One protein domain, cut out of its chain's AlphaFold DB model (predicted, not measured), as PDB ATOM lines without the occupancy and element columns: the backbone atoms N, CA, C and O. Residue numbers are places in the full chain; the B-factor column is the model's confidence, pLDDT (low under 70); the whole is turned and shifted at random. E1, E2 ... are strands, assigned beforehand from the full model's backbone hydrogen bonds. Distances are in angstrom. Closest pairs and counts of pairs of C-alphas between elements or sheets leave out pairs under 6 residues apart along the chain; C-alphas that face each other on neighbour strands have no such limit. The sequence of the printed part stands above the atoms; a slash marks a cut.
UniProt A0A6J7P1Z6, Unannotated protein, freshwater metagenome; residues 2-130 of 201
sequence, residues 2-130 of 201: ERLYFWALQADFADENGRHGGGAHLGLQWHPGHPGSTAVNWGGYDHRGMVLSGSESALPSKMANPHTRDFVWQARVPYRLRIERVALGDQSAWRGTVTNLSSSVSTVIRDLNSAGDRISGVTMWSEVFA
ATOM      1  N   GLU A   2      -3.847  65.263 101.513       64.94
ATOM      2  CA  GLU A   2      -5.161  65.752 101.081       64.94
ATOM      3  C   GLU A   2      -5.004  66.428  99.708       64.94
ATOM      4  O   GLU A   2      -4.161  67.318  99.566       64.94
ATOM      5  N   ARG A   3      -5.799  66.006  98.710       82.44
ATOM      6  CA  ARG A   3      -5.907  66.593  97.356       82.44
ATOM      7  C   ARG A   3      -4.733  66.319  96.407       82.44
ATOM      8  O   ARG A   3      -4.222  67.252  95.789       82.44
ATOM      9  N   LEU A   4      -4.324  65.058  96.260       90.88
ATOM     10  CA  LEU A   4      -3.508  64.630  95.113       90.88
ATOM     11  C   LEU A   4      -4.434  64.123  94.003       90.88
ATOM     12  O   LEU A   4      -5.249  63.237  94.243       90.88
ATOM     13  N   TYR A   5      -4.285  64.667  92.801       95.56
ATOM     14  CA  TYR A   5      -4.929  64.146  91.596       95.56
ATOM     15  C   TYR A   5      -3.846  63.790  90.596       95.56
ATOM     16  O   TYR A   5      -2.971  64.613  90.324       95.56
ATOM     17  N   PHE A   6      -3.905  62.584  90.051       96.81
ATOM     18  CA  PHE A   6      -2.939  62.101  89.083       96.81
ATOM     19  C   PHE A   6      -3.666  61.510  87.886       96.81
ATOM     20  O   PHE A   6      -4.459  60.585  88.028       96.81
ATOM     21  N   TRP A   7      -3.390  62.053  86.706       98.31
ATOM     22  CA  TRP A   7      -3.948  61.573  85.453       98.31
ATOM     23  C   TRP A   7      -2.829  61.050  84.568       98.31
ATOM     24  O   TRP A   7      -1.954  61.828  84.173       98.31
ATOM     25  N   ALA A   8      -2.845  59.755  84.263       98.44
ATOM     26  CA  ALA A   8      -1.713  59.098  83.626       98.44
ATOM     27  C   ALA A   8      -2.095  58.170  82.472       98.44
ATOM     28  O   ALA A   8      -3.117  57.486  82.499       98.44
ATOM     29  N   LEU A   9      -1.202  58.135  81.484       98.56
ATOM     30  CA  LEU A   9      -1.069  57.078  80.496       98.56
ATOM     31  C   LEU A   9      -0.086  56.042  81.048       98.56
ATOM     32  O   LEU A   9       1.086  56.355  81.264       98.56
ATOM     33  N   GLN A  10      -0.548  54.819  81.258       97.88
ATOM     34  CA  GLN A  10       0.277  53.689  81.663       97.88
ATOM     35  C   GLN A  10       0.536  52.759  80.486       97.88
ATOM     36  O   GLN A  10      -0.388  52.440  79.736       97.88
ATOM     37  N   ALA A  11       1.782  52.305  80.375       98.00
ATOM     38  CA  ALA A  11       2.205  51.255  79.469       98.00
ATOM     39  C   ALA A  11       2.753  50.068  80.268       98.00
ATOM     40  O   ALA A  11       3.613  50.245  81.137       98.00
ATOM     41  N   ASP A  12       2.284  48.874  79.928       97.75
ATOM     42  CA  ASP A  12       2.881  47.617  80.368       97.75
ATOM     43  C   ASP A  12       3.893  47.170  79.312       97.75
ATOM     44  O   ASP A  12       3.646  47.282  78.106       97.75
ATOM     45  N   PHE A  13       5.042  46.680  79.759       97.25
ATOM     46  CA  PHE A  13       6.142  46.277  78.893       97.25
ATOM     47  C   PHE A  13       6.283  44.761  78.874       97.25
ATOM     48  O   PHE A  13       6.154  44.098  79.905       97.25
ATOM     49  N   ALA A  14       6.618  44.209  77.714       96.38
ATOM     50  CA  ALA A  14       6.949  42.798  77.566       96.38
ATOM     51  C   ALA A  14       8.152  42.605  76.640       96.38
ATOM     52  O   ALA A  14       8.492  43.508  75.876       96.38
ATOM     53  N   ASP A  15       8.805  41.448  76.734       92.62
ATOM     54  CA  ASP A  15       9.796  41.010  75.747       92.62
ATOM     55  C   ASP A  15       9.131  40.324  74.537       92.62
ATOM     56  O   ASP A  15       7.908  40.160  74.462       92.62
ATOM     57  N   GLU A  16       9.948  39.889  73.580       89.56
ATOM     58  CA  GLU A  16       9.487  39.180  72.382       89.56
ATOM     59  C   GLU A  16       8.761  37.861  72.647       89.56
ATOM     60  O   GLU A  16       7.926  37.452  71.840       89.56
ATOM     61  N   ASN A  17       9.030  37.232  73.789       92.19
ATOM     62  CA  ASN A  17       8.403  35.989  74.217       92.19
ATOM     63  C   ASN A  17       7.140  36.245  75.058       92.19
ATOM     64  O   ASN A  17       6.556  35.304  75.598       92.19
ATOM     65  N   GLY A  18       6.727  37.509  75.200       90.94
ATOM     66  CA  GLY A  18       5.578  37.915  76.005       90.94
ATOM     67  C   GLY A  18       5.840  37.891  77.511       90.94
ATOM     68  O   GLY A  18       4.889  37.975  78.291       90.94
ATOM     69  N   ARG A  19       7.099  37.780  77.957       93.75
ATOM     70  CA  ARG A  19       7.416  37.860  79.388       93.75
ATOM     71  C   ARG A  19       7.243  39.292  79.862       93.75
ATOM     72  O   ARG A  19       7.757  40.224  79.249       93.75
ATOM     73  N   HIS A  20       6.534  39.453  80.974       93.75
ATOM     74  CA  HIS A  20       6.266  40.755  81.567       93.75
ATOM     75  C   HIS A  20       7.568  41.419  82.037       93.75
ATOM     76  O   HIS A  20       8.321  40.838  82.818       93.75
ATOM     77  N   GLY A  21       7.822  42.639  81.565       93.81
ATOM     78  CA  GLY A  21       8.978  43.463  81.920       93.81
ATOM     79  C   GLY A  21       8.700  44.468  83.040       93.81
ATOM     80  O   GLY A  21       9.642  45.068  83.553       93.81
ATOM     81  N   GLY A  22       7.437  44.627  83.444       95.88
ATOM     82  CA  GLY A  22       6.987  45.689  84.343       95.88
ATOM     83  C   GLY A  22       6.075  46.681  83.626       95.88
ATOM     84  O   GLY A  22       5.642  46.432  82.503       95.88
ATOM     85  N   GLY A  23       5.826  47.824  84.252       97.38
ATOM     86  CA  GLY A  23       5.016  48.893  83.672       97.38
ATOM     87  C   GLY A  23       5.424  50.265  84.190       97.38
ATOM     88  O   GLY A  23       6.041  50.387  85.251       97.38
ATOM     89  N   ALA A  24       5.095  51.302  83.428       98.00
ATOM     90  CA  ALA A  24       5.370  52.689  83.782       98.00
ATOM     91  C   ALA A  24       4.200  53.602  83.418       98.00
ATOM     92  O   ALA A  24       3.458  53.333  82.475       98.00
ATOM     93  N   HIS A  25       4.053  54.693  84.159       98.19
ATOM     94  CA  HIS A  25       2.982  55.665  84.003       98.19
ATOM     95  C   HIS A  25       3.545  57.071  83.796       98.19
ATOM     96  O   HIS A  25       4.362  57.557  84.577       98.19
ATOM     97  N   LEU A  26       3.108  57.718  82.715       98.81
ATOM     98  CA  LEU A  26       3.410  59.105  82.375       98.81
ATOM     99  C   LEU A  26       2.159  59.937  82.597       98.81
ATOM    100  O   LEU A  26       1.122  59.639  82.007       98.81
ATOM    101  N   GLY A  27       2.238  61.008  83.376       98.50
ATOM    102  CA  GLY A  27       1.046  61.815  83.600       98.50
ATOM    103  C   GLY A  27       1.260  63.137  84.309       98.50
ATOM    104  O   GLY A  27       2.338  63.427  84.829       98.50
ATOM    105  N   LEU A  28       0.198  63.936  84.329       98.50
ATOM    106  CA  LEU A  28       0.150  65.230  85.002       98.50
ATOM    107  C   LEU A  28      -0.464  65.065  86.389       98.50
ATOM    108  O   LEU A  28      -1.400  64.290  86.578       98.50
ATOM    109  N   GLN A  29       0.054  65.819  87.351       97.56
ATOM    110  CA  GLN A  29      -0.389  65.772  88.738       97.56
ATOM    111  C   GLN A  29      -0.799  67.153  89.232       97.56
ATOM    112  O   GLN A  29      -0.053  68.123  89.066       97.56
ATOM    113  N   TRP A  30      -1.946  67.221  89.905       96.94
ATOM    114  CA  TRP A  30      -2.189  68.254  90.901       96.94
ATOM    115  C   TRP A  30      -1.649  67.767  92.245       96.94
ATOM    116  O   TRP A  30      -2.214  66.856  92.848       96.94
ATOM    117  N   HIS A  31      -0.549  68.356  92.707       95.25
ATOM    118  CA  HIS A  31       0.181  67.896  93.882       95.25
ATOM    119  C   HIS A  31       0.628  69.090  94.746       95.25
ATOM    120  O   HIS A  31       1.640  69.718  94.425       95.25
ATOM    121  N   PRO A  32      -0.044  69.386  95.880       94.00
ATOM    122  CA  PRO A  32       0.253  70.551  96.733       94.00
ATOM    123  C   PRO A  32       1.711  70.693  97.204       94.00
ATOM    124  O   PRO A  32       2.168  71.786  97.530       94.00
ATOM    125  N   GLY A  33       2.461  69.589  97.237       93.88
ATOM    126  CA  GLY A  33       3.892  69.592  97.556       93.88
ATOM    127  C   GLY A  33       4.800  70.247  96.501       93.88
ATOM    128  O   GLY A  33       5.925  70.616  96.837       93.88
ATOM    129  N   HIS A  34       4.326  70.440  95.265       95.81
ATOM    130  CA  HIS A  34       5.094  71.004  94.149       95.81
ATOM    131  C   HIS A  34       4.743  72.483  93.881       95.81
ATOM    132  O   HIS A  34       3.672  72.952  94.279       95.81
ATOM    133  N   PRO A  35       5.637  73.261  93.238       96.44
ATOM    134  CA  PRO A  35       5.369  74.654  92.878       96.44
ATOM    135  C   PRO A  35       4.074  74.805  92.066       96.44
ATOM    136  O   PRO A  35       3.833  74.059  91.126       96.44
ATOM    137  N   GLY A  36       3.214  75.753  92.451       95.44
ATOM    138  CA  GLY A  36       1.922  75.966  91.782       95.44
ATOM    139  C   GLY A  36       0.938  74.792  91.893       95.44
ATOM    140  O   GLY A  36      -0.083  74.809  91.218       95.44
ATOM    141  N   SER A  37       1.224  73.792  92.737       96.44
ATOM    142  CA  SER A  37       0.511  72.510  92.814       96.44
ATOM    143  C   SER A  37       0.499  71.715  91.509       96.44
ATOM    144  O   SER A  37      -0.337  70.831  91.358       96.44
ATOM    145  N   THR A  38       1.407  71.991  90.574       97.88
ATOM    146  CA  THR A  38       1.466  71.314  89.277       97.88
ATOM    147  C   THR A  38       2.777  70.552  89.135       97.88
ATOM    148  O   THR A  38       3.866  71.042  89.440       97.88
ATOM    149  N   ALA A  39       2.660  69.293  88.730       98.31
ATOM    150  CA  ALA A  39       3.787  68.402  88.542       98.31
ATOM    151  C   ALA A  39       3.538  67.434  87.382       98.31
ATOM    152  O   ALA A  39       2.415  67.291  86.891       98.31
ATOM    153  N   VAL A  40       4.601  66.764  86.957       98.62
ATOM    154  CA  VAL A  40       4.568  65.660  85.995       98.62
ATOM    155  C   VAL A  40       5.242  64.458  86.625       98.62
ATOM    156  O   VAL A  40       6.241  64.609  87.329       98.62
ATOM    157  N   ASN A  41       4.712  63.269  86.379       98.38
ATOM    158  CA  ASN A  41       5.317  62.026  86.816       98.38
ATOM    159  C   ASN A  41       5.675  61.159  85.610       98.38
ATOM    160  O   ASN A  41       4.862  61.000  84.701       98.38
ATOM    161  N   TRP A  42       6.897  60.627  85.618       98.50
ATOM    162  CA  TRP A  42       7.304  59.507  84.777       98.50
ATOM    163  C   TRP A  42       8.084  58.511  85.635       98.50
ATOM    164  O   TRP A  42       9.218  58.768  86.059       98.50
ATOM    165  N   GLY A  43       7.449  57.384  85.930       97.56
ATOM    166  CA  GLY A  43       7.977  56.350  86.810       97.56
ATOM    167  C   GLY A  43       7.277  55.021  86.591       97.56
ATOM    168  O   GLY A  43       6.299  54.932  85.855       97.56
ATOM    169  N   GLY A  44       7.799  53.969  87.205       96.75
ATOM    170  CA  GLY A  44       7.259  52.632  87.034       96.75
ATOM    171  C   GLY A  44       8.003  51.596  87.852       96.75
ATOM    172  O   GLY A  44       8.980  51.914  88.537       96.75
ATOM    173  N   TYR A  45       7.545  50.357  87.739       96.69
ATOM    174  CA  TYR A  45       8.091  49.214  88.456       96.69
ATOM    175  C   TYR A  45       8.399  48.079  87.484       96.69
ATOM    176  O   TYR A  45       7.673  47.872  86.510       96.69
ATOM    177  N   ASP A  46       9.478  47.349  87.743       95.31
ATOM    178  CA  ASP A  46       9.807  46.131  87.016       95.31
ATOM    179  C   ASP A  46       8.852  44.983  87.386       95.31
ATOM    180  O   ASP A  46       7.982  45.093  88.253       95.31
ATOM    181  N   HIS A  47       9.026  43.838  86.732       92.94
ATOM    182  CA  HIS A  47       8.235  42.632  86.989       92.94
ATOM    183  C   HIS A  47       8.341  42.081  88.426       92.94
ATOM    184  O   HIS A  47       7.575  41.188  88.785       92.94
ATOM    185  N   ARG A  48       9.280  42.576  89.241       93.94
ATOM    186  CA  ARG A  48       9.472  42.203  90.651       93.94
ATOM    187  C   ARG A  48       8.892  43.247  91.606       93.94
ATOM    188  O   ARG A  48       9.010  43.073  92.817       93.94
ATOM    189  N   GLY A  49       8.298  44.322  91.085       93.81
ATOM    190  CA  GLY A  49       7.799  45.443  91.877       93.81
ATOM    191  C   GLY A  49       8.895  46.411  92.332       93.81
ATOM    192  O   GLY A  49       8.637  47.260  93.183       93.81
ATOM    193  N   MET A  50      10.112  46.308  91.793       95.25
ATOM    194  CA  MET A  50      11.189  47.251  92.092       95.25
ATOM    195  C   MET A  50      11.077  48.470  91.188       95.25
ATOM    196  O   MET A  50      10.754  48.351  90.011       95.25
ATOM    197  N   VAL A  51      11.365  49.651  91.729       96.00
ATOM    198  CA  VAL A  51      11.357  50.899  90.956       96.00
ATOM    199  C   VAL A  51      12.276  50.782  89.736       96.00
ATOM    200  O   VAL A  51      13.443  50.406  89.869       96.00
ATOM    201  N   LEU A  52      11.765  51.147  88.556       95.75
ATOM    202  CA  LEU A  52      12.561  51.178  87.331       95.75
ATOM    203  C   LEU A  52      13.681  52.218  87.449       95.75
ATOM    204  O   LEU A  52      13.453  53.385  87.780       95.75
ATOM    205  N   SER A  53      14.901  51.786  87.135       94.50
ATOM    206  CA  SER A  53      16.038  52.691  86.953       94.50
ATOM    207  C   SER A  53      15.913  53.461  85.633       94.50
ATOM    208  O   SER A  53      15.060  53.161  84.798       94.50
ATOM    209  N   GLY A  54      16.758  54.465  85.425       94.75
ATOM    210  CA  GLY A  54      16.714  55.274  84.215       94.75
ATOM    211  C   GLY A  54      17.613  56.498  84.293       94.75
ATOM    212  O   GLY A  54      18.260  56.722  85.318       94.75
ATOM    213  N   SER A  55      17.598  57.327  83.251       95.75
ATOM    214  CA  SER A  55      18.326  58.601  83.239       95.75
ATOM    215  C   SER A  55      17.833  59.524  84.351       95.75
ATOM    216  O   SER A  55      16.682  59.422  84.772       95.75
ATOM    217  N   GLU A  56      18.645  60.475  84.798       94.88
ATOM    218  CA  GLU A  56      18.116  61.584  85.595       94.88
ATOM    219  C   GLU A  56      17.184  62.468  84.748       94.88
ATOM    220  O   GLU A  56      17.262  62.489  83.516       94.88
ATOM    221  N   SER A  57      16.276  63.181  85.417       96.25
ATOM    222  CA  SER A  57      15.452  64.212  84.784       96.25
ATOM    223  C   SER A  57      16.142  65.568  84.885       96.25
ATOM    224  O   SER A  57      16.618  65.933  85.959       96.25
ATOM    225  N   ALA A  58      16.126  66.341  83.798       96.25
ATOM    226  CA  ALA A  58      16.625  67.717  83.790       96.25
ATOM    227  C   ALA A  58      15.694  68.705  84.521       96.25
ATOM    228  O   ALA A  58      16.121  69.791  84.907       96.25
ATOM    229  N   LEU A  59      14.417  68.351  84.707       97.19
ATOM    230  CA  LEU A  59      13.474  69.167  85.473       97.19
ATOM    231  C   LEU A  59      13.813  69.085  86.960       97.19
ATOM    232  O   LEU A  59      14.207  68.009  87.390       97.19
ATOM    233  N   PRO A  60      13.620  70.131  87.778       97.19
ATOM    234  CA  PRO A  60      13.790  70.044  89.229       97.19
ATOM    235  C   PRO A  60      12.676  69.215  89.899       97.19
ATOM    236  O   PRO A  60      11.674  68.860  89.279       97.19
ATOM    237  N   SER A  61      12.856  68.869  91.175       96.25
ATOM    238  CA  SER A  61      11.788  68.309  92.013       96.25
ATOM    239  C   SER A  61      11.927  68.831  93.428       96.25
ATOM    240  O   SER A  61      12.860  68.463  94.147       96.25
ATOM    241  N   LYS A  62      10.964  69.653  93.844       94.88
ATOM    242  CA  LYS A  62      10.902  70.204  95.202       94.88
ATOM    243  C   LYS A  62      10.903  69.132  96.297       94.88
ATOM    244  O   LYS A  62      11.393  69.378  97.394       94.88
ATOM    245  N   MET A  63      10.361  67.953  96.008       92.56
ATOM    246  CA  MET A  63      10.243  66.854  96.969       92.56
ATOM    247  C   MET A  63      11.353  65.809  96.844       92.56
ATOM    248  O   MET A  63      11.243  64.744  97.447       92.56
ATOM    249  N   ALA A  64      12.391  66.078  96.042       92.06
ATOM    250  CA  ALA A  64      13.459  65.127  95.732       92.06
ATOM    251  C   ALA A  64      12.938  63.760  95.235       92.06
ATOM    252  O   ALA A  64      13.595  62.733  95.389       92.06
ATOM    253  N   ASN A  65      11.751  63.742  94.616       89.06
ATOM    254  CA  ASN A  65      11.162  62.530  94.070       89.06
ATOM    255  C   ASN A  65      11.769  62.262  92.674       89.06
ATOM    256  O   ASN A  65      11.780  63.163  91.822       89.06
ATOM    257  N   PRO A  66      12.290  61.050  92.410       87.44
ATOM    258  CA  PRO A  66      12.897  60.728  91.118       87.44
ATOM    259  C   PRO A  66      11.877  60.606  89.974       87.44
ATOM    260  O   PRO A  66      12.258  60.727  88.809       87.44
ATOM    261  N   HIS A  67      10.602  60.369  90.281       93.56
ATOM    262  CA  HIS A  67       9.521  60.184  89.308       93.56
ATOM    263  C   HIS A  67       8.716  61.459  89.096       93.56
ATOM    264  O   HIS A  67       8.423  61.807  87.955       93.56
ATOM    265  N   THR A  68       8.393  62.171  90.180       96.56
ATOM    266  CA  THR A  68       7.598  63.402  90.126       96.56
ATOM    267  C   THR A  68       8.493  64.636  90.074       96.56
ATOM    268  O   THR A  68       9.277  64.895  90.995       96.56
ATOM    269  N   ARG A  69       8.360  65.416  89.001       98.25
ATOM    270  CA  ARG A  69       9.128  66.639  88.741       98.25
ATOM    271  C   ARG A  69       8.230  67.869  88.741       98.25
ATOM    272  O   ARG A  69       7.047  67.788  88.408       98.25
ATOM    273  N   ASP A  70       8.818  69.006  89.091       98.31
ATOM    274  CA  ASP A  70       8.150  70.303  89.027       98.31
ATOM    275  C   ASP A  70       7.845  70.618  87.554       98.31
ATOM    276  O   ASP A  70       8.753  70.687  86.722       98.31
ATOM    277  N   PHE A  71       6.564  70.779  87.216       98.25
ATOM    278  CA  PHE A  71       6.132  71.001  85.838       98.25
ATOM    279  C   PHE A  71       4.850  71.825  85.801       98.25
ATOM    280  O   PHE A  71       3.797  71.383  86.258       98.25
ATOM    281  N   VAL A  72       4.944  73.019  85.213       97.31
ATOM    282  CA  VAL A  72       3.876  74.024  85.232       97.31
ATOM    283  C   VAL A  72       2.878  73.780  84.102       97.31
ATOM    284  O   VAL A  72       2.869  74.480  83.086       97.31
ATOM    285  N   TRP A  73       2.035  72.761  84.258       98.00
ATOM    286  CA  TRP A  73       0.894  72.565  83.365       98.00
ATOM    287  C   TRP A  73      -0.249  73.540  83.693       98.00
ATOM    288  O   TRP A  73      -0.309  74.117  84.779       98.00
ATOM    289  N   GLN A  74      -1.159  73.745  82.740       97.88
ATOM    290  CA  GLN A  74      -2.308  74.640  82.880       97.88
ATOM    291  C   GLN A  74      -3.610  73.905  82.567       97.88
ATOM    292  O   GLN A  74      -3.702  73.152  81.596       97.88
ATOM    293  N   ALA A  75      -4.639  74.137  83.381       96.56
ATOM    294  CA  ALA A  75      -5.965  73.601  83.111       96.56
ATOM    295  C   ALA A  75      -6.483  74.106  81.755       96.56
ATOM    296  O   ALA A  75      -6.276  75.265  81.396       96.56
ATOM    297  N   ARG A  76      -7.198  73.240  81.025       96.00
ATOM    298  CA  ARG A  76      -7.767  73.521  79.690       96.00
ATOM    299  C   ARG A  76      -6.740  73.788  78.582       96.00
ATOM    300  O   ARG A  76      -7.139  74.147  77.479       96.00
ATOM    301  N   VAL A  77      -5.452  73.564  78.837       97.94
ATOM    302  CA  VAL A  77      -4.438  73.469  77.783       97.94
ATOM    303  C   VAL A  77      -4.307  72.000  77.368       97.94
ATOM    304  O   VAL A  77      -4.166  71.143  78.242       97.94
ATOM    305  N   PRO A  78      -4.381  71.674  76.067       98.00
ATOM    306  CA  PRO A  78      -4.192  70.309  75.601       98.00
ATOM    307  C   PRO A  78      -2.709  69.918  75.637       98.00
ATOM    308  O   PRO A  78      -1.836  70.645  75.153       98.00
ATOM    309  N   TYR A  79      -2.434  68.738  76.189       98.75
ATOM    310  CA  TYR A  79      -1.102  68.142  76.240       98.75
ATOM    311  C   TYR A  79      -1.111  66.784  75.548       98.75
ATOM    312  O   TYR A  79      -2.057  66.013  75.700       98.75
ATOM    313  N   ARG A  80      -0.029  66.468  74.835       98.75
ATOM    314  CA  ARG A  80       0.239  65.115  74.345       98.75
ATOM    315  C   ARG A  80       1.200  64.421  75.296       98.75
ATOM    316  O   ARG A  80       2.291  64.933  75.546       98.75
ATOM    317  N   LEU A  81       0.793  63.256  75.789       98.81
ATOM    318  CA  LEU A  81       1.654  62.333  76.519       98.81
ATOM    319  C   LEU A  81       2.149  61.277  75.535       98.81
ATOM    320  O   LEU A  81       1.342  60.668  74.834       98.81
ATOM    321  N   ARG A  82       3.464  61.067  75.464       98.69
ATOM    322  CA  ARG A  82       4.064  60.035  74.617       98.69
ATOM    323  C   ARG A  82       5.014  59.175  75.438       98.69
ATOM    324  O   ARG A  82       5.917  59.696  76.089       98.69
ATOM    325  N   ILE A  83       4.811  57.865  75.346       98.69
ATOM    326  CA  ILE A  83       5.746  56.836  75.796       98.69
ATOM    327  C   ILE A  83       6.306  56.188  74.534       98.69
ATOM    328  O   ILE A  83       5.545  55.645  73.735       98.69
ATOM    329  N   GLU A  84       7.615  56.275  74.323       97.62
ATOM    330  CA  GLU A  84       8.256  55.717  73.129       97.62
ATOM    331  C   GLU A  84       9.575  55.027  73.464       97.62
ATOM    332  O   GLU A  84      10.262  55.391  74.420       97.62
ATOM    333  N   ARG A  85       9.938  54.020  72.668       96.50
ATOM    334  CA  ARG A  85      11.238  53.365  72.788       96.50
ATOM    335  C   ARG A  85      12.288  54.193  72.054       96.50
ATOM    336  O   ARG A  85      12.108  54.522  70.885       96.50
ATOM    337  N   VAL A  86      13.394  54.491  72.725       96.31
ATOM    338  CA  VAL A  86      14.524  55.250  72.171       96.31
ATOM    339  C   VAL A  86      15.803  54.426  72.226       96.31
ATOM    340  O   VAL A  86      16.006  53.647  73.157       96.31
ATOM    341  N   ALA A  87      16.669  54.599  71.227       94.06
ATOM    342  CA  ALA A  87      18.004  54.010  71.211       94.06
ATOM    343  C   ALA A  87      18.988  54.904  71.983       94.06
ATOM    344  O   ALA A  87      19.044  56.114  71.759       94.06
ATOM    345  N   LEU A  88      19.772  54.295  72.871       89.81
ATOM    346  CA  LEU A  88      20.819  54.914  73.682       89.81
ATOM    347  C   LEU A  88      22.128  54.133  73.465       89.81
ATOM    348  O   LEU A  88      22.557  53.354  74.314       89.81
ATOM    349  N   GLY A  89      22.731  54.299  72.284       87.88
ATOM    350  CA  GLY A  89      23.863  53.477  71.842       87.88
ATOM    351  C   GLY A  89      23.428  52.030  71.603       87.88
ATOM    352  O   GLY A  89      22.476  51.794  70.862       87.88
ATOM    353  N   ASP A  90      24.086  51.081  72.271       86.00
ATOM    354  CA  ASP A  90      23.774  49.644  72.182       86.00
ATOM    355  C   ASP A  90      22.581  49.223  73.061       86.00
ATOM    356  O   ASP A  90      22.203  48.052  73.100       86.00
ATOM    357  N   GLN A  91      21.990  50.166  73.800       89.62
ATOM    358  CA  GLN A  91      20.853  49.929  74.685       89.62
ATOM    359  C   GLN A  91      19.604  50.656  74.188       89.62
ATOM    360  O   GLN A  91      19.654  51.539  73.332       89.62
ATOM    361  N   SER A  92      18.456  50.301  74.759       93.88
ATOM    362  CA  SER A  92      17.204  51.020  74.551       93.88
ATOM    363  C   SER A  92      16.555  51.371  75.875       93.88
ATOM    364  O   SER A  92      16.652  50.591  76.821       93.88
ATOM    365  N   ALA A  93      15.814  52.469  75.896       96.69
ATOM    366  CA  ALA A  93      15.017  52.869  77.044       96.69
ATOM    367  C   ALA A  93      13.623  53.337  76.614       96.69
ATOM    368  O   ALA A  93      13.365  53.578  75.433       96.69
ATOM    369  N   TRP A  94      12.732  53.475  77.589       98.00
ATOM    370  CA  TRP A  94      11.396  54.028  77.413       98.00
ATOM    371  C   TRP A  94      11.384  55.495  77.826       98.00
ATOM    372  O   TRP A  94      11.522  55.834  79.004       98.00
ATOM    373  N   ARG A  95      11.225  56.372  76.842       98.38
ATOM    374  CA  ARG A  95      11.178  57.819  77.021       98.38
ATOM    375  C   ARG A  95       9.757  58.276  77.300       98.38
ATOM    376  O   ARG A  95       8.845  57.967  76.534       98.38
ATOM    377  N   GLY A  96       9.597  59.060  78.361       98.69
ATOM    378  CA  GLY A  96       8.370  59.794  78.648       98.69
ATOM    379  C   GLY A  96       8.505  61.245  78.203       98.69
ATOM    380  O   GLY A  96       9.389  61.957  78.687       98.69
ATOM    381  N   THR A  97       7.621  61.692  77.315       98.88
ATOM    382  CA  THR A  97       7.604  63.064  76.785       98.88
ATOM    383  C   THR A  97       6.229  63.693  76.967       98.88
ATOM    384  O   THR A  97       5.209  63.086  76.634       98.88
ATOM    385  N   VAL A  98       6.206  64.937  77.446       98.88
ATOM    386  CA  VAL A  98       5.001  65.771  77.503       98.88
ATOM    387  C   VAL A  98       5.152  66.938  76.539       98.88
ATOM    388  O   VAL A  98       6.101  67.713  76.643       98.88
ATOM    389  N   THR A  99       4.198  67.095  75.626       98.81
ATOM    390  CA  THR A  99       4.155  68.225  74.692       98.81
ATOM    391  C   THR A  99       2.959  69.108  74.999       98.81
ATOM    392  O   THR A  99       1.823  68.641  74.967       98.81
ATOM    393  N   ASN A 100       3.194  70.393  75.259       98.56
ATOM    394  CA  ASN A 100       2.138  71.401  75.280       98.56
ATOM    395  C   ASN A 100       1.718  71.690  73.835       98.56
ATOM    396  O   ASN A 100       2.516  72.213  73.060       98.56
ATOM    397  N   LEU A 101       0.484  71.350  73.460       98.25
ATOM    398  CA  LEU A 101       0.039  71.472  72.070       98.25
ATOM    399  C   LEU A 101      -0.271  72.918  71.667       98.25
ATOM    400  O   LEU A 101      -0.171  73.245  70.488       98.25
ATOM    401  N   SER A 102      -0.567  73.804  72.621       97.62
ATOM    402  CA  SER A 102      -0.789  75.226  72.334       97.62
ATOM    403  C   SER A 102       0.511  75.966  72.011       97.62
ATOM    404  O   SER A 102       0.512  76.861  71.172       97.62
ATOM    405  N   SER A 103       1.620  75.613  72.670       97.56
ATOM    406  CA  SER A 103       2.933  76.237  72.432       97.56
ATOM    407  C   SER A 103       3.880  75.393  71.576       97.56
ATOM    408  O   SER A 103       4.957  75.862  71.224       97.56
ATOM    409  N   SER A 104       3.511  74.146  71.268       97.75
ATOM    410  CA  SER A 104       4.366  73.130  70.630       97.75
ATOM    411  C   SER A 104       5.659  72.794  71.391       97.75
ATOM    412  O   SER A 104       6.538  72.110  70.866       97.75
ATOM    413  N   VAL A 105       5.788  73.231  72.648       98.31
ATOM    414  CA  VAL A 105       6.958  72.927  73.477       98.31
ATOM    415  C   VAL A 105       6.875  71.483  73.953       98.31
ATOM    416  O   VAL A 105       5.924  71.103  74.638       98.31
ATOM    417  N   SER A 106       7.890  70.692  73.606       98.44
ATOM    418  CA  SER A 106       8.053  69.311  74.064       98.44
ATOM    419  C   SER A 106       9.096  69.228  75.168       98.44
ATOM    420  O   SER A 106      10.181  69.800  75.060       98.44
ATOM    421  N   THR A 107       8.776  68.493  76.223       98.62
ATOM    422  CA  THR A 107       9.651  68.276  77.370       98.62
ATOM    423  C   THR A 107       9.817  66.783  77.590       98.62
ATOM    424  O   THR A 107       8.861  66.081  77.921       98.62
ATOM    425  N   VAL A 108      11.043  66.300  77.408       98.62
ATOM    426  CA  VAL A 108      11.431  64.950  77.823       98.62
ATOM    427  C   VAL A 108      11.537  64.942  79.341       98.62
ATOM    428  O   VAL A 108      12.257  65.760  79.915       98.62
ATOM    429  N   ILE A 109      10.818  64.032  79.992       98.44
ATOM    430  CA  ILE A 109      10.845  63.916  81.448       98.44
ATOM    431  C   ILE A 109      12.088  63.142  81.872       98.44
ATOM    432  O   ILE A 109      12.890  63.668  82.639       98.44
ATOM    433  N   ARG A 110      12.246  61.913  81.369       97.88
ATOM    434  CA  ARG A 110      13.436  61.055  81.502       97.88
ATOM    435  C   ARG A 110      13.257  59.773  80.682       97.88
ATOM    436  O   ARG A 110      12.167  59.507  80.169       97.88
ATOM    437  N   ASP A 111      14.306  58.968  80.640       97.88
ATOM    438  CA  ASP A 111      14.308  57.633  80.049       97.88
ATOM    439  C   ASP A 111      14.289  56.574  81.162       97.88
ATOM    440  O   ASP A 111      15.010  56.719  82.150       97.88
ATOM    441  N   LEU A 112      13.467  55.528  81.024       97.50
ATOM    442  CA  LEU A 112      13.364  54.401  81.961       97.50
ATOM    443  C   LEU A 112      13.895  53.109  81.337       97.50
ATOM    444  O   LEU A 112      13.567  52.767  80.199       97.50
ATOM    445  N   ASN A 113      14.669  52.360  82.113       94.88
ATOM    446  CA  ASN A 113      15.190  51.055  81.731       94.88
ATOM    447  C   ASN A 113      14.185  49.977  82.137       94.88
ATOM    448  O   ASN A 113      13.947  49.780  83.326       94.88
ATOM    449  N   SER A 114      13.633  49.262  81.160       93.00
ATOM    450  CA  SER A 114      12.761  48.100  81.365       93.00
ATOM    451  C   SER A 114      13.301  46.915  80.570       93.00
ATOM    452  O   SER A 114      13.902  47.101  79.514       93.00
ATOM    453  N   ALA A 115      13.072  45.697  81.065       89.31
ATOM    454  CA  ALA A 115      13.432  44.472  80.349       89.31
ATOM    455  C   ALA A 115      12.547  44.221  79.111       89.31
ATOM    456  O   ALA A 115      12.907  43.407  78.266       89.31
ATOM    457  N   GLY A 116      11.398  44.900  79.006       92.44
ATOM    458  CA  GLY A 116      10.510  44.784  77.852       92.44
ATOM    459  C   GLY A 116      10.914  45.692  76.689       92.44
ATOM    460  O   GLY A 116      11.263  46.859  76.884       92.44
ATOM    461  N   ASP A 117      10.824  45.157  75.473       92.38
ATOM    462  CA  ASP A 117      11.169  45.823  74.212       92.38
ATOM    463  C   ASP A 117       9.941  46.337  73.439       92.38
ATOM    464  O   ASP A 117      10.091  47.062  72.449       92.38
ATOM    465  N   ARG A 118       8.732  46.010  73.911       94.56
ATOM    466  CA  ARG A 118       7.449  46.461  73.355       94.56
ATOM    467  C   ARG A 118       6.429  46.782  74.442       94.56
ATOM    468  O   ARG A 118       6.524  46.294  75.567       94.56
ATOM    469  N   ILE A 119       5.425  47.570  74.064       96.38
ATOM    470  CA  ILE A 119       4.229  47.806  74.874       96.38
ATOM    471  C   ILE A 119       3.251  46.652  74.635       96.38
ATOM    472  O   ILE A 119       2.919  46.356  73.486       96.38
ATOM    473  N   SER A 120       2.804  46.001  75.705       95.12
ATOM    474  CA  SER A 120       1.838  44.891  75.675       95.12
ATOM    475  C   SER A 120       0.450  45.282  76.189       95.12
ATOM    476  O   SER A 120      -0.527  44.601  75.882       95.12
ATOM    477  N   GLY A 121       0.354  46.383  76.933       95.00
ATOM    478  CA  GLY A 121      -0.887  46.891  77.506       95.00
ATOM    479  C   GLY A 121      -0.836  48.405  77.665       95.00
ATOM    480  O   GLY A 121       0.230  48.975  77.895       95.00
ATOM    481  N   VAL A 122      -1.988  49.059  77.511       96.25
ATOM    482  CA  VAL A 122      -2.130  50.504  77.712       96.25
ATOM    483  C   VAL A 122      -3.395  50.782  78.507       96.25
ATOM    484  O   VAL A 122      -4.462  50.267  78.178       96.25
ATOM    485  N   THR A 123      -3.279  51.628  79.527       96.81
ATOM    486  CA  THR A 123      -4.419  52.118  80.315       96.81
ATOM    487  C   THR A 123      -4.294  53.624  80.520       96.81
ATOM    488  O   THR A 123      -3.198  54.133  80.725       96.81
ATOM    489  N   MET A 124      -5.416  54.340  80.497       96.94
ATOM    490  CA  MET A 124      -5.498  55.737  80.935       96.94
ATOM    491  C   MET A 124      -6.304  55.791  82.224       96.94
ATOM    492  O   MET A 124      -7.417  55.257  82.280       96.94
ATOM    493  N   TRP A 125      -5.771  56.421  83.261       97.00
ATOM    494  CA  TRP A 125      -6.411  56.401  84.569       97.00
ATOM    495  C   TRP A 125      -6.304  57.730  85.305       97.00
ATOM    496  O   TRP A 125      -5.447  58.567  85.023       97.00
ATOM    497  N   SER A 126      -7.217  57.891  86.262       95.69
ATOM    498  CA  SER A 126      -7.225  58.958  87.254       95.69
ATOM    499  C   SER A 126      -7.066  58.328  88.637       95.69
ATOM    500  O   SER A 126      -7.928  57.557  89.049       95.69
ATOM    501  N   GLU A 127      -6.001  58.665  89.354       93.81
ATOM    502  CA  GLU A 127      -5.830  58.331  90.767       93.81
ATOM    503  C   GLU A 127      -6.105  59.593  91.584       93.81
ATOM    504  O   GLU A 127      -5.489  60.644  91.380       93.81
ATOM    505  N   VAL A 128      -7.104  59.514  92.458       92.38
ATOM    506  CA  VAL A 128      -7.677  60.682  93.125       92.38
ATOM    507  C   VAL A 128      -7.683  60.457  94.628       92.38
ATOM    508  O   VAL A 128      -8.508  59.722  95.160       92.38
ATOM    509  N   PHE A 129      -6.785  61.150  95.321       89.88
ATOM    510  CA  PHE A 129      -6.735  61.223  96.777       89.88
ATOM    511  C   PHE A 129      -7.484  62.473  97.240       89.88
ATOM    512  O   PHE A 129      -6.893  63.476  97.662       89.88
ATOM    513  N   ALA A 130      -8.801  62.414  97.110       85.62
ATOM    514  CA  ALA A 130      -9.729  63.460  97.512       85.62
ATOM    515  C   ALA A 130     -10.913  62.834  98.249       85.62
ATOM    516  O   ALA A 130     -11.174  61.635  98.121       85.62
TER     517      ALA A 130
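What this domain is: This is residues 2 to 130 of the 201 residues of the protein "Unannotated protein" of freshwater metagenome (UniProt A0A6J7P1Z6). Two strongly twisted sheets lie face to face as a sandwich, a larger one of five strands, E4 E3 E2 E1 E8, covered by a smaller one of three, E5 E6 E7. A long loop, residues 47 to 67, joins E3 to the short edge strand E4, and the chain crosses from sheet to sheet after E4 and back after E7. The printed part has 129 residues, with eight named strands, E1 to E8 in chain order, and no named helix; it is all strand in class, and both sheets are antiparallel throughout. It is compact, with a radius of gyration of the C-alphas of 14.5 A and spans of 43 by 31 by 25 A.

Where its parts are: In the larger sheet E1 is residues 4 to 14, 29.9 A long, from C-alpha 4 at (-3.508, 64.630, 95.113). E2 is residues 20 to 30, 30.2 A, and E3 is residues 38 to 46, 26.6 A. E4 is residues 68 to 70, 7.0 A. E8, residues 118 to 129, is the longest by residues and measures 31.1 A, ending at C-alpha 129 at (-6.735, 61.223, 96.777). In the smaller sheet E5 is residues 79 to 88, 25.7 A, from C-alpha 79 at (-1.102, 68.142, 76.240); E6 is residues 91 to 100, 28.5 A; E7 is residues 106 to 112, 17.7 A. E1 bends by 56 degrees at residue 7, E5 by 57 degrees at residue 85 and E8 by 57 degrees at residue 121.

How they stand to each other: The larger sheet runs E4, E3, E2, E1, E8, with E4 and E8 as edge strands. E1, E2, E3 and E4 form a meander, each strand the antiparallel neighbour of the one before. E1 and E2 are a hairpin, with N 9 and O 26 at 2.8 A, within hydrogen-bond range. E2 and E3 are a hairpin too, with N 25 and O 43 at 2.8 A. E3 and E4 are a hairpin with N 69 and O 40 at 2.8 A. E1 and E8 are antiparallel, with N 10 and O 123 at 2.8 A. E5, E6 and E7 form a second meander, with N 82 and O 97 at 2.9 A and N 107 and O 98 at 2.8 A. The parts of the two sheets that face each other are 9.6 A centre to centre, and the strands of the one stand at 31 degrees to those of the other. Between the sheets, the closest C-alphas of E3 and E7 are those of Trp 42 and Ile 109, 6.6 A apart, and those of E2 and E5 are Leu 26 and Leu 81, 6.9 A apart. E3 and E5 are apart, as are E6 and E8.

The domain as a whole: The two C-alphas farthest apart are those of Asp 90 and Ala 130, at 44.2 A. The C-alphas of Glu 2 and Ala 130, the first and last printed, are 6.2 A apart. The printed part has no cut. The link from E3 to E4, 21 residues, is long. The mean pLDDT of the printed part is 95.5, and residue 2 is under 70.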